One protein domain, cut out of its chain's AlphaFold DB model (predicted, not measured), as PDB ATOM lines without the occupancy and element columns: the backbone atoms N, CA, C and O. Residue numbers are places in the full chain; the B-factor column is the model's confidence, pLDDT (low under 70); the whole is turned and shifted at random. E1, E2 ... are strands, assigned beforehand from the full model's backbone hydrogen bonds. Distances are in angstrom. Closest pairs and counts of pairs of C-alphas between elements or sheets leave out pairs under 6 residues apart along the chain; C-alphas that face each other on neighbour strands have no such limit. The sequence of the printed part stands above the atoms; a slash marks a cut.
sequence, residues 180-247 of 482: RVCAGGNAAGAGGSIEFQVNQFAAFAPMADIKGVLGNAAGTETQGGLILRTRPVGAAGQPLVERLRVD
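What this domain is: This is residues 180 to 247 of the 482 residues of the protein "Tail fiber domain-containing protein" of Roseomonas genomospecies 6 (UniProt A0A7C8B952). With little regular structure, this is one twisted sheet of five strands, a meander in which each strand is the antiparallel neighbour of the one before, with loops reaching past both ends of the strands. The 68 printed residues, all strand by class with under half in E1 to E5, are only just loose, close to compact, with a radius of gyration of the C-alphas of 13.3 A and spans of 42 by 21 by 13 A.

Where its parts are: Find C-alpha 180 at (212.072, 251.622, 292.142), where E1, residues 180 to 182, begins. Then come E2, 193 to 196, E3, 208 to 214, 19.1 A long, E4, 224 to 230, 19.9 A, and E5, 241 to 246, ending at C-alpha 246 (227.331, 266.073, 296.444).

How they stand to each other: From edge strand E1 to edge strand E5, find these backbone pairs within hydrogen-bond range across antiparallel neighbours: N 182 and O 193 for E1 and E2, 2.8 A; N 194 and O 210 for E2 and E3, 2.8 A; N 211 and O 227 for E3 and E4, 2.9 A; N 228 and O 244 for E4 and E5, 2.8 A. E1 and E5 are apart.

The domain as a whole: The C-alphas farthest apart, of Thr 220 and Gly 234, are 42.9 A apart. The printed part has no cut; the link E2 to E3 is long. Confidence is under 70 in 26 residues, among them 198 to 205 and 215 to 223.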
ATOM      1  N   ARG A 180     213.166 250.682 292.404       68.62
ATOM      2  CA  ARG A 180     212.072 251.622 292.142       68.62
ATOM      3  C   ARG A 180     212.658 252.965 291.731       68.62
ATOM      4  O   ARG A 180     213.422 253.564 292.480       68.62
ATOM      5  N   VAL A 181     212.293 253.424 290.538       75.00
ATOM      6  CA  VAL A 181     212.634 254.763 290.049       75.00
ATOM      7  C   VAL A 181     211.459 255.681 290.363       75.00
ATOM      8  O   VAL A 181     210.367 255.513 289.821       75.00
ATOM      9  N   CYS A 182     211.670 256.624 291.271       73.81
ATOM     10  CA  CYS A 182     210.679 257.592 291.711       73.81
ATOM     11  C   CYS A 182     210.976 258.938 291.048       73.81
ATOM     12  O   CYS A 182     212.053 259.512 291.239       73.81
ATOM     13  N   ALA A 183     210.016 259.467 290.291       71.25
ATOM     14  CA  ALA A 183     210.085 260.852 289.848       71.25
ATOM     15  C   ALA A 183     210.051 261.789 291.068       71.25
ATOM     16  O   ALA A 183     209.330 261.545 292.038       71.25
ATOM     17  N   GLY A 184     210.852 262.852 291.020       68.75
ATOM     18  CA  GLY A 184     210.845 263.908 292.028       68.75
ATOM     19  C   GLY A 184     209.736 264.926 291.785       68.75
ATOM     20  O   GLY A 184     209.211 265.034 290.681       68.75
ATOM     21  N   GLY A 185     209.398 265.692 292.816       65.25
ATOM     22  CA  GLY A 185     208.589 266.899 292.706       65.25
ATOM     23  C   GLY A 185     209.435 268.168 292.569       65.25
ATOM     24  O   GLY A 185     210.646 268.171 292.781       65.25
ATOM     25  N   ASN A 186     208.757 269.283 292.293       68.81
ATOM     26  CA  ASN A 186     209.386 270.595 292.097       68.81
ATOM     27  C   ASN A 186     209.564 271.389 293.406       68.81
ATOM     28  O   ASN A 186     209.851 272.576 293.371       68.81
ATOM     29  N   ALA A 187     209.348 270.778 294.575       68.62
ATOM     30  CA  ALA A 187     209.608 271.433 295.857       68.62
ATOM     31  C   ALA A 187     211.098 271.332 296.224       68.62
ATOM     32  O   ALA A 187     211.780 270.379 295.840       68.62
ATOM     33  N   ALA A 188     211.607 272.287 297.007       70.50
ATOM     34  CA  ALA A 188     212.965 272.209 297.545       70.50
ATOM     35  C   ALA A 188     213.181 270.859 298.259       70.50
ATOM     36  O   ALA A 188     212.372 270.439 299.086       70.50
ATOM     37  N   GLY A 189     214.250 270.145 297.900       70.94
ATOM     38  CA  GLY A 189     214.552 268.814 298.433       70.94
ATOM     39  C   GLY A 189     213.709 267.649 297.886       70.94
ATOM     40  O   GLY A 189     213.907 266.505 298.313       70.94
ATOM     41  N   ALA A 190     212.804 267.883 296.935       73.31
ATOM     42  CA  ALA A 190     211.909 266.863 296.386       73.31
ATOM     43  C   ALA A 190     212.435 266.177 295.111       73.31
ATOM     44  O   ALA A 190     211.635 265.644 294.358       73.31
ATOM     45  N   GLY A 191     213.748 266.142 294.859       75.06
ATOM     46  CA  GLY A 191     214.285 265.504 293.650       75.06
ATOM     47  C   GLY A 191     214.035 263.988 293.588       75.06
ATOM     48  O   GLY A 191     213.695 263.350 294.591       75.06
ATOM     49  N   GLY A 192     214.148 263.437 292.377       82.38
ATOM     50  CA  GLY A 192     213.850 262.029 292.098       82.38
ATOM     51  C   GLY A 192     214.826 261.075 292.777       82.38
ATOM     52  O   GLY A 192     215.937 261.466 293.138       82.38
ATOM     53  N   SER A 193     214.413 259.824 292.955       84.81
ATOM     54  CA  SER A 193     215.222 258.806 293.624       84.81
ATOM     55  C   SER A 193     215.218 257.465 292.902       84.81
ATOM     56  O   SER A 193     214.272 257.096 292.210       84.81
ATOM     57  N   ILE A 194     216.305 256.724 293.096       86.56
ATOM     58  CA  ILE A 194     216.426 255.306 292.783       86.56
ATOM     59  C   ILE A 194     216.518 254.571 294.114       86.56
ATOM     60  O   ILE A 194     217.491 254.714 294.855       86.56
ATOM     61  N   GLU A 195     215.477 253.815 294.428       82.81
ATOM     62  CA  GLU A 195     215.307 253.108 295.689       82.81
ATOM     63  C   GLU A 195     215.664 251.625 295.535       82.81
ATOM     64  O   GLU A 195     215.166 250.948 294.633       82.81
ATOM     65  N   PHE A 196     216.478 251.111 296.458       80.19
ATOM     66  CA  PHE A 196     216.878 249.705 296.537       80.19
ATOM     67  C   PHE A 196     216.062 248.994 297.625       80.19
ATOM     68  O   PHE A 196     216.154 249.326 298.814       80.19
ATOM     69  N   GLN A 197     215.245 248.021 297.218       72.88
ATOM     70  CA  GLN A 197     214.279 247.314 298.066       72.88
ATOM     71  C   GLN A 197     214.483 245.787 298.001       72.88
ATOM     72  O   GLN A 197     215.142 245.276 297.098       72.88
ATOM     73  N   VAL A 198     213.915 245.037 298.954       63.97
ATOM     74  CA  VAL A 198     213.959 243.559 298.967       63.97
ATOM     75  C   VAL A 198     212.599 242.942 298.660       63.97
ATOM     76  O   VAL A 198     211.576 243.332 299.213       63.97
ATOM     77  N   ASN A 199     212.614 241.918 297.804       51.12
ATOM     78  CA  ASN A 199     211.431 241.258 297.241       51.12
ATOM     79  C   ASN A 199     210.540 240.545 298.281       51.12
ATOM     80  O   ASN A 199     209.332 240.456 298.110       51.12
ATOM     81  N   GLN A 200     211.105 240.061 299.393       53.75
ATOM     82  CA  GLN A 200     210.333 239.338 300.420       53.75
ATOM     83  C   GLN A 200     209.286 240.210 301.140       53.75
ATOM     84  O   GLN A 200     208.464 239.693 301.890       53.75
ATOM     85  N   PHE A 201     209.321 241.525 300.928       52.88
ATOM     86  CA  PHE A 201     208.753 242.506 301.833       52.88
ATOM     87  C   PHE A 201     208.359 243.787 301.077       52.88
ATOM     88  O   PHE A 201     208.854 244.868 301.377       52.88
ATOM     89  N   ALA A 202     207.437 243.685 300.112       48.75
ATOM     90  CA  ALA A 202     206.956 244.817 299.297       48.75
ATOM     91  C   ALA A 202     206.385 246.011 300.106       48.75
ATOM     92  O   ALA A 202     206.222 247.100 299.569       48.75
ATOM     93  N   ALA A 203     206.094 245.818 301.400       48.62
ATOM     94  CA  ALA A 203     205.637 246.855 302.330       48.62
ATOM     95  C   ALA A 203     206.769 247.551 303.119       48.62
ATOM     96  O   ALA A 203     206.502 248.457 303.906       48.62
ATOM     97  N   PHE A 204     208.026 247.125 302.974       56.03
ATOM     98  CA  PHE A 204     209.137 247.677 303.746       56.03
ATOM     99  C   PHE A 204     209.823 248.804 302.973       56.03
ATOM    100  O   PHE A 204     210.154 248.666 301.799       56.03
ATOM    101  N   ALA A 205     210.077 249.920 303.664       62.78
ATOM    102  CA  ALA A 205     210.810 251.059 303.117       62.78
ATOM    103  C   ALA A 205     212.169 250.620 302.519       62.78
ATOM    104  O   ALA A 205     212.779 249.664 303.024       62.78
ATOM    105  N   PRO A 206     212.708 251.333 301.516       74.75
ATOM    106  CA  PRO A 206     213.974 250.978 300.879       74.75
ATOM    107  C   PRO A 206     215.126 250.869 301.870       74.75
ATOM    108  O   PRO A 206     215.181 251.597 302.858       74.75
ATOM    109  N   MET A 207     216.030 249.921 301.633       79.50
ATOM    110  CA  MET A 207     217.228 249.724 302.457       79.50
ATOM    111  C   MET A 207     218.358 250.684 302.078       79.50
ATOM    112  O   MET A 207     219.213 250.984 302.914       79.50
ATOM    113  N   ALA A 208     218.313 251.223 300.863       85.25
ATOM    114  CA  ALA A 208     219.140 252.331 300.422       85.25
ATOM    115  C   ALA A 208     218.428 253.121 299.324       85.25
ATOM    116  O   ALA A 208     217.533 252.595 298.659       85.25
ATOM    117  N   ASP A 209     218.852 254.359 299.104       87.50
ATOM    118  CA  ASP A 209     218.490 255.092 297.902       87.50
ATOM    119  C   ASP A 209     219.597 256.036 297.427       87.50
ATOM    120  O   ASP A 209     220.525 256.396 298.160       87.50
ATOM    121  N   ILE A 210     219.478 256.407 296.158       91.12
ATOM    122  CA  ILE A 210     220.233 257.477 295.518       91.12
ATOM    123  C   ILE A 210     219.208 258.533 295.135       91.12
ATOM    124  O   ILE A 210     218.294 258.242 294.365       91.12
ATOM    125  N   LYS A 211     219.324 259.740 295.683       87.31
ATOM    126  CA  LYS A 211     218.307 260.783 295.548       87.31
ATOM    127  C   LYS A 211     218.909 262.093 295.058       87.31
ATOM    128  O   LYS A 211     219.816 262.633 295.685       87.31
ATOM    129  N   GLY A 212     218.349 262.639 293.985       87.12
ATOM    130  CA  GLY A 212     218.572 264.025 293.592       87.12
ATOM    131  C   GLY A 212     217.907 264.989 294.579       87.12
ATOM    132  O   GLY A 212     216.837 264.719 295.127       87.12
ATOM    133  N   VAL A 213     218.524 266.138 294.812       79.81
ATOM    134  CA  VAL A 213     218.038 267.175 295.725       79.81
ATOM    135  C   VAL A 213     217.885 268.456 294.947       79.81
ATOM    136  O   VAL A 213     218.864 269.002 294.460       79.81
ATOM    137  N   LEU A 214     216.664 268.964 294.875       76.69
ATOM    138  CA  LEU A 214     216.405 270.248 294.249       76.69
ATOM    139  C   LEU A 214     216.824 271.386 295.192       76.69
ATOM    140  O   LEU A 214     216.242 271.511 296.277       76.69
ATOM    141  N   GLY A 215     217.804 272.203 294.794       69.31
ATOM    142  CA  GLY A 215     218.029 273.527 295.374       69.31
ATOM    143  C   GLY A 215     216.930 274.465 294.872       69.31
ATOM    144  O   GLY A 215     216.671 274.499 293.680       69.31
ATOM    145  N   ASN A 216     216.208 275.105 295.794       61.81
ATOM    146  CA  ASN A 216     215.057 276.010 295.619       61.81
ATOM    147  C   ASN A 216     214.505 276.259 294.185       61.81
ATOM    148  O   ASN A 216     215.160 276.851 293.332       61.81
ATOM    149  N   ALA A 217     213.239 275.901 293.955       51.44
ATOM    150  CA  ALA A 217     212.566 275.968 292.654       51.44
ATOM    151  C   ALA A 217     212.055 277.372 292.278       51.44
ATOM    152  O   ALA A 217     210.850 277.629 292.279       51.44
ATOM    153  N   ALA A 218     212.965 278.279 291.937       46.78
ATOM    154  CA  ALA A 218     212.608 279.560 291.331       46.78
ATOM    155  C   ALA A 218     213.585 279.912 290.196       46.78
ATOM    156  O   ALA A 218     214.558 280.625 290.422       46.78
ATOM    157  N   GLY A 219     213.341 279.405 288.979       56.25
ATOM    158  CA  GLY A 219     214.111 279.770 287.778       56.25
ATOM    159  C   GLY A 219     214.450 278.619 286.821       56.25
ATOM    160  O   GLY A 219     214.066 277.473 287.043       56.25
ATOM    161  N   THR A 220     215.159 278.967 285.735       53.03
ATOM    162  CA  THR A 220     215.422 278.140 284.536       53.03
ATOM    163  C   THR A 220     216.615 277.184 284.604       53.03
ATOM    164  O   THR A 220     216.862 276.487 283.627       53.03
ATOM    165  N   GLU A 221     217.327 277.074 285.722       52.69
ATOM    166  CA  GLU A 221     218.347 276.031 285.878       52.69
ATOM    167  C   GLU A 221     218.436 275.595 287.341       52.69
ATOM    168  O   GLU A 221     218.905 276.324 288.214       52.69
ATOM    169  N   THR A 222     217.905 274.410 287.636       54.34
ATOM    170  CA  THR A 222     217.874 273.854 288.988       54.34
ATOM    171  C   THR A 222     219.200 273.175 289.300       54.34
ATOM    172  O   THR A 222     219.368 271.973 289.101       54.34
ATOM    173  N   GLN A 223     220.148 273.951 289.829       61.78
ATOM    174  CA  GLN A 223     221.315 273.398 290.509       61.78
ATOM    175  C   GLN A 223     220.830 272.518 291.670       61.78
ATOM    176  O   GLN A 223     220.100 272.957 292.564       61.78
ATOM    177  N   GLY A 224     221.174 271.235 291.614       70.25
ATOM    178  CA  GLY A 224     220.716 270.229 292.560       70.25
ATOM    179  C   GLY A 224     221.859 269.349 293.043       70.25
ATOM    180  O   GLY A 224     222.834 269.136 292.333       70.25
ATOM    181  N   GLY A 225     221.738 268.851 294.271       79.81
ATOM    182  CA  GLY A 225     222.691 267.908 294.850       79.81
ATOM    183  C   GLY A 225     222.320 266.447 294.582       79.81
ATOM    184  O   GLY A 225     221.213 266.143 294.139       79.81
ATOM    185  N   LEU A 226     223.217 265.528 294.925       86.38
ATOM    186  CA  LEU A 226     222.987 264.083 294.919       86.38
ATOM    187  C   LEU A 226     223.275 263.524 296.309       86.38
ATOM    188  O   LEU A 226     224.367 263.725 296.827       86.38
ATOM    189  N   ILE A 227     222.333 262.804 296.911       85.75
ATOM    190  CA  ILE A 227     222.516 262.163 298.217       85.75
ATOM    191  C   ILE A 227     222.465 260.643 298.060       85.75
ATOM    192  O   ILE A 227     221.566 260.110 297.410       85.75
ATOM    193  N   LEU A 228     223.394 259.944 298.717       90.19
ATOM    194  CA  LEU A 228     223.349 258.502 298.943       90.19
ATOM    195  C   LEU A 228     222.943 258.237 300.390       90.19
ATOM    196  O   LEU A 228     223.567 258.753 301.326       90.19
ATOM    197  N   ARG A 229     221.912 257.414 300.588       88.06
ATOM    198  CA  ARG A 229     221.396 257.098 301.922       88.06
ATOM    199  C   ARG A 229     221.276 255.599 302.118       88.06
ATOM    200  O   ARG A 229     220.867 254.873 301.217       88.06
ATOM    201  N   THR A 230     221.594 255.129 303.319       87.19
ATOM    202  CA  THR A 230     221.409 253.722 303.699       87.19
ATOM    203  C   THR A 230     220.727 253.615 305.048       87.19
ATOM    204  O   THR A 230     220.863 254.479 305.921       87.19
ATOM    205  N   ARG A 231     219.988 252.527 305.234       82.56
ATOM    206  CA  ARG A 231     219.401 252.186 306.523       82.56
ATOM    207  C   ARG A 231     220.500 251.746 307.506       82.56
ATOM    208  O   ARG A 231     221.409 251.016 307.110       82.56
ATOM    209  N   PRO A 232     220.445 252.158 308.782       77.50
ATOM    210  CA  PRO A 232     221.339 251.636 309.815       77.50
ATOM    211  C   PRO A 232     221.211 250.112 309.998       77.50
ATOM    212  O   PRO A 232     220.125 249.546 309.856       77.50
ATOM    213  N   VAL A 233     222.318 249.442 310.339       71.50
ATOM    214  CA  VAL A 233     222.334 247.995 310.625       71.50
ATOM    215  C   VAL A 233     221.436 247.694 311.831       71.50
ATOM    216  O   VAL A 233     221.481 248.406 312.829       71.50
ATOM    217  N   GLY A 234     220.616 246.640 311.736       67.31
ATOM    218  CA  GLY A 234     219.756 246.173 312.834       67.31
ATOM    219  C   GLY A 234     218.430 246.922 313.010       67.31
ATOM    220  O   GLY A 234     217.722 246.669 313.979       67.31
ATOM    221  N   ALA A 235     218.064 247.820 312.090       61.94
ATOM    222  CA  ALA A 235     216.944 248.739 312.286       61.94
ATOM    223  C   ALA A 235     215.868 248.635 311.187       61.94
ATOM    224  O   ALA A 235     215.731 249.530 310.351       61.94
ATOM    225  N   ALA A 236     215.084 247.552 311.169       62.91
ATOM    226  CA  ALA A 236     213.931 247.442 310.269       62.91
ATOM    227  C   ALA A 236     212.933 248.595 310.524       62.91
ATOM    228  O   ALA A 236     212.539 248.839 311.660       62.91
ATOM    229  N   GLY A 237     212.551 249.326 309.471       64.38
ATOM    230  CA  GLY A 237     211.561 250.413 309.545       64.38
ATOM    231  C   GLY A 237     212.093 251.810 309.903       64.38
ATOM    232  O   GLY A 237     211.330 252.767 309.821       64.38
ATOM    233  N   GLN A 238     213.379 251.971 310.237       71.38
ATOM    234  CA  GLN A 238     213.972 253.301 310.453       71.38
ATOM    235  C   GLN A 238     214.204 254.058 309.127       71.38
ATOM    236  O   GLN A 238     214.413 253.411 308.084       71.38
ATOM    237  N   PRO A 239     214.181 255.412 309.146       77.56
ATOM    238  CA  PRO A 239     214.437 256.230 307.967       77.56
ATOM    239  C   PRO A 239     215.861 256.023 307.438       77.56
ATOM    240  O   PRO A 239     216.783 255.657 308.169       77.56
ATOM    241  N   LEU A 240     216.036 256.267 306.139       81.94
ATOM    242  CA  LEU A 240     217.351 256.256 305.509       81.94
ATOM    243  C   LEU A 240     218.209 257.397 306.058       81.94
ATOM    244  O   LEU A 240     217.756 258.540 306.139       81.94
ATOM    245  N   VAL A 241     219.458 257.084 306.388       83.50
ATOM    246  CA  VAL A 241     220.431 258.058 306.878       83.50
ATOM    247  C   VAL A 241     221.362 258.433 305.738       83.50
ATOM    248  O   VAL A 241     221.871 257.561 305.034       83.50
ATOM    249  N   GLU A 242     221.574 259.733 305.561       86.94
ATOM    250  CA  GLU A 242     222.559 260.271 304.629       86.94
ATOM    251  C   GLU A 242     223.963 259.760 304.953       86.94
ATOM    252  O   GLU A 242     224.406 259.796 306.100       86.94
ATOM    253  N   ARG A 243     224.643 259.242 303.929       81.06
ATOM    254  CA  ARG A 243     226.014 258.722 304.018       81.06
ATOM    255  C   ARG A 243     226.998 259.568 303.231       81.06
ATOM    256  O   ARG A 243     228.154 259.667 303.621       81.06
ATOM    257  N   LEU A 244     226.533 260.144 302.130       83.38
ATOM    258  CA  LEU A 244     227.321 260.974 301.236       83.38
ATOM    259  C   LEU A 244     226.388 261.940 300.508       83.38
ATOM    260  O   LEU A 244     225.291 261.545 300.108       83.38
ATOM    261  N   ARG A 245     226.841 263.177 300.306       82.06
ATOM    262  CA  ARG A 245     226.150 264.192 299.512       82.06
ATOM    263  C   ARG A 245     227.139 264.869 298.581       82.06
ATOM    264  O   ARG A 245     228.205 265.254 299.022       82.06
ATOM    265  N   VAL A 246     226.755 265.060 297.330       83.25
ATOM    266  CA  VAL A 246     227.331 266.073 296.444       83.25
ATOM    267  C   VAL A 246     226.377 267.252 296.488       83.25
ATOM    268  O   VAL A 246     225.192 267.079 296.202       83.25
ATOM    269  N   ASP A 247     226.830 268.419 296.924       71.00
ATOM    270  CA  ASP A 247     225.983 269.610 296.931       71.00
ATOM    271  C   ASP A 247     226.049 270.380 295.601       71.00
ATOM    272  O   ASP A 247     226.739 269.996 294.657       71.00
TER     273      ASP A 247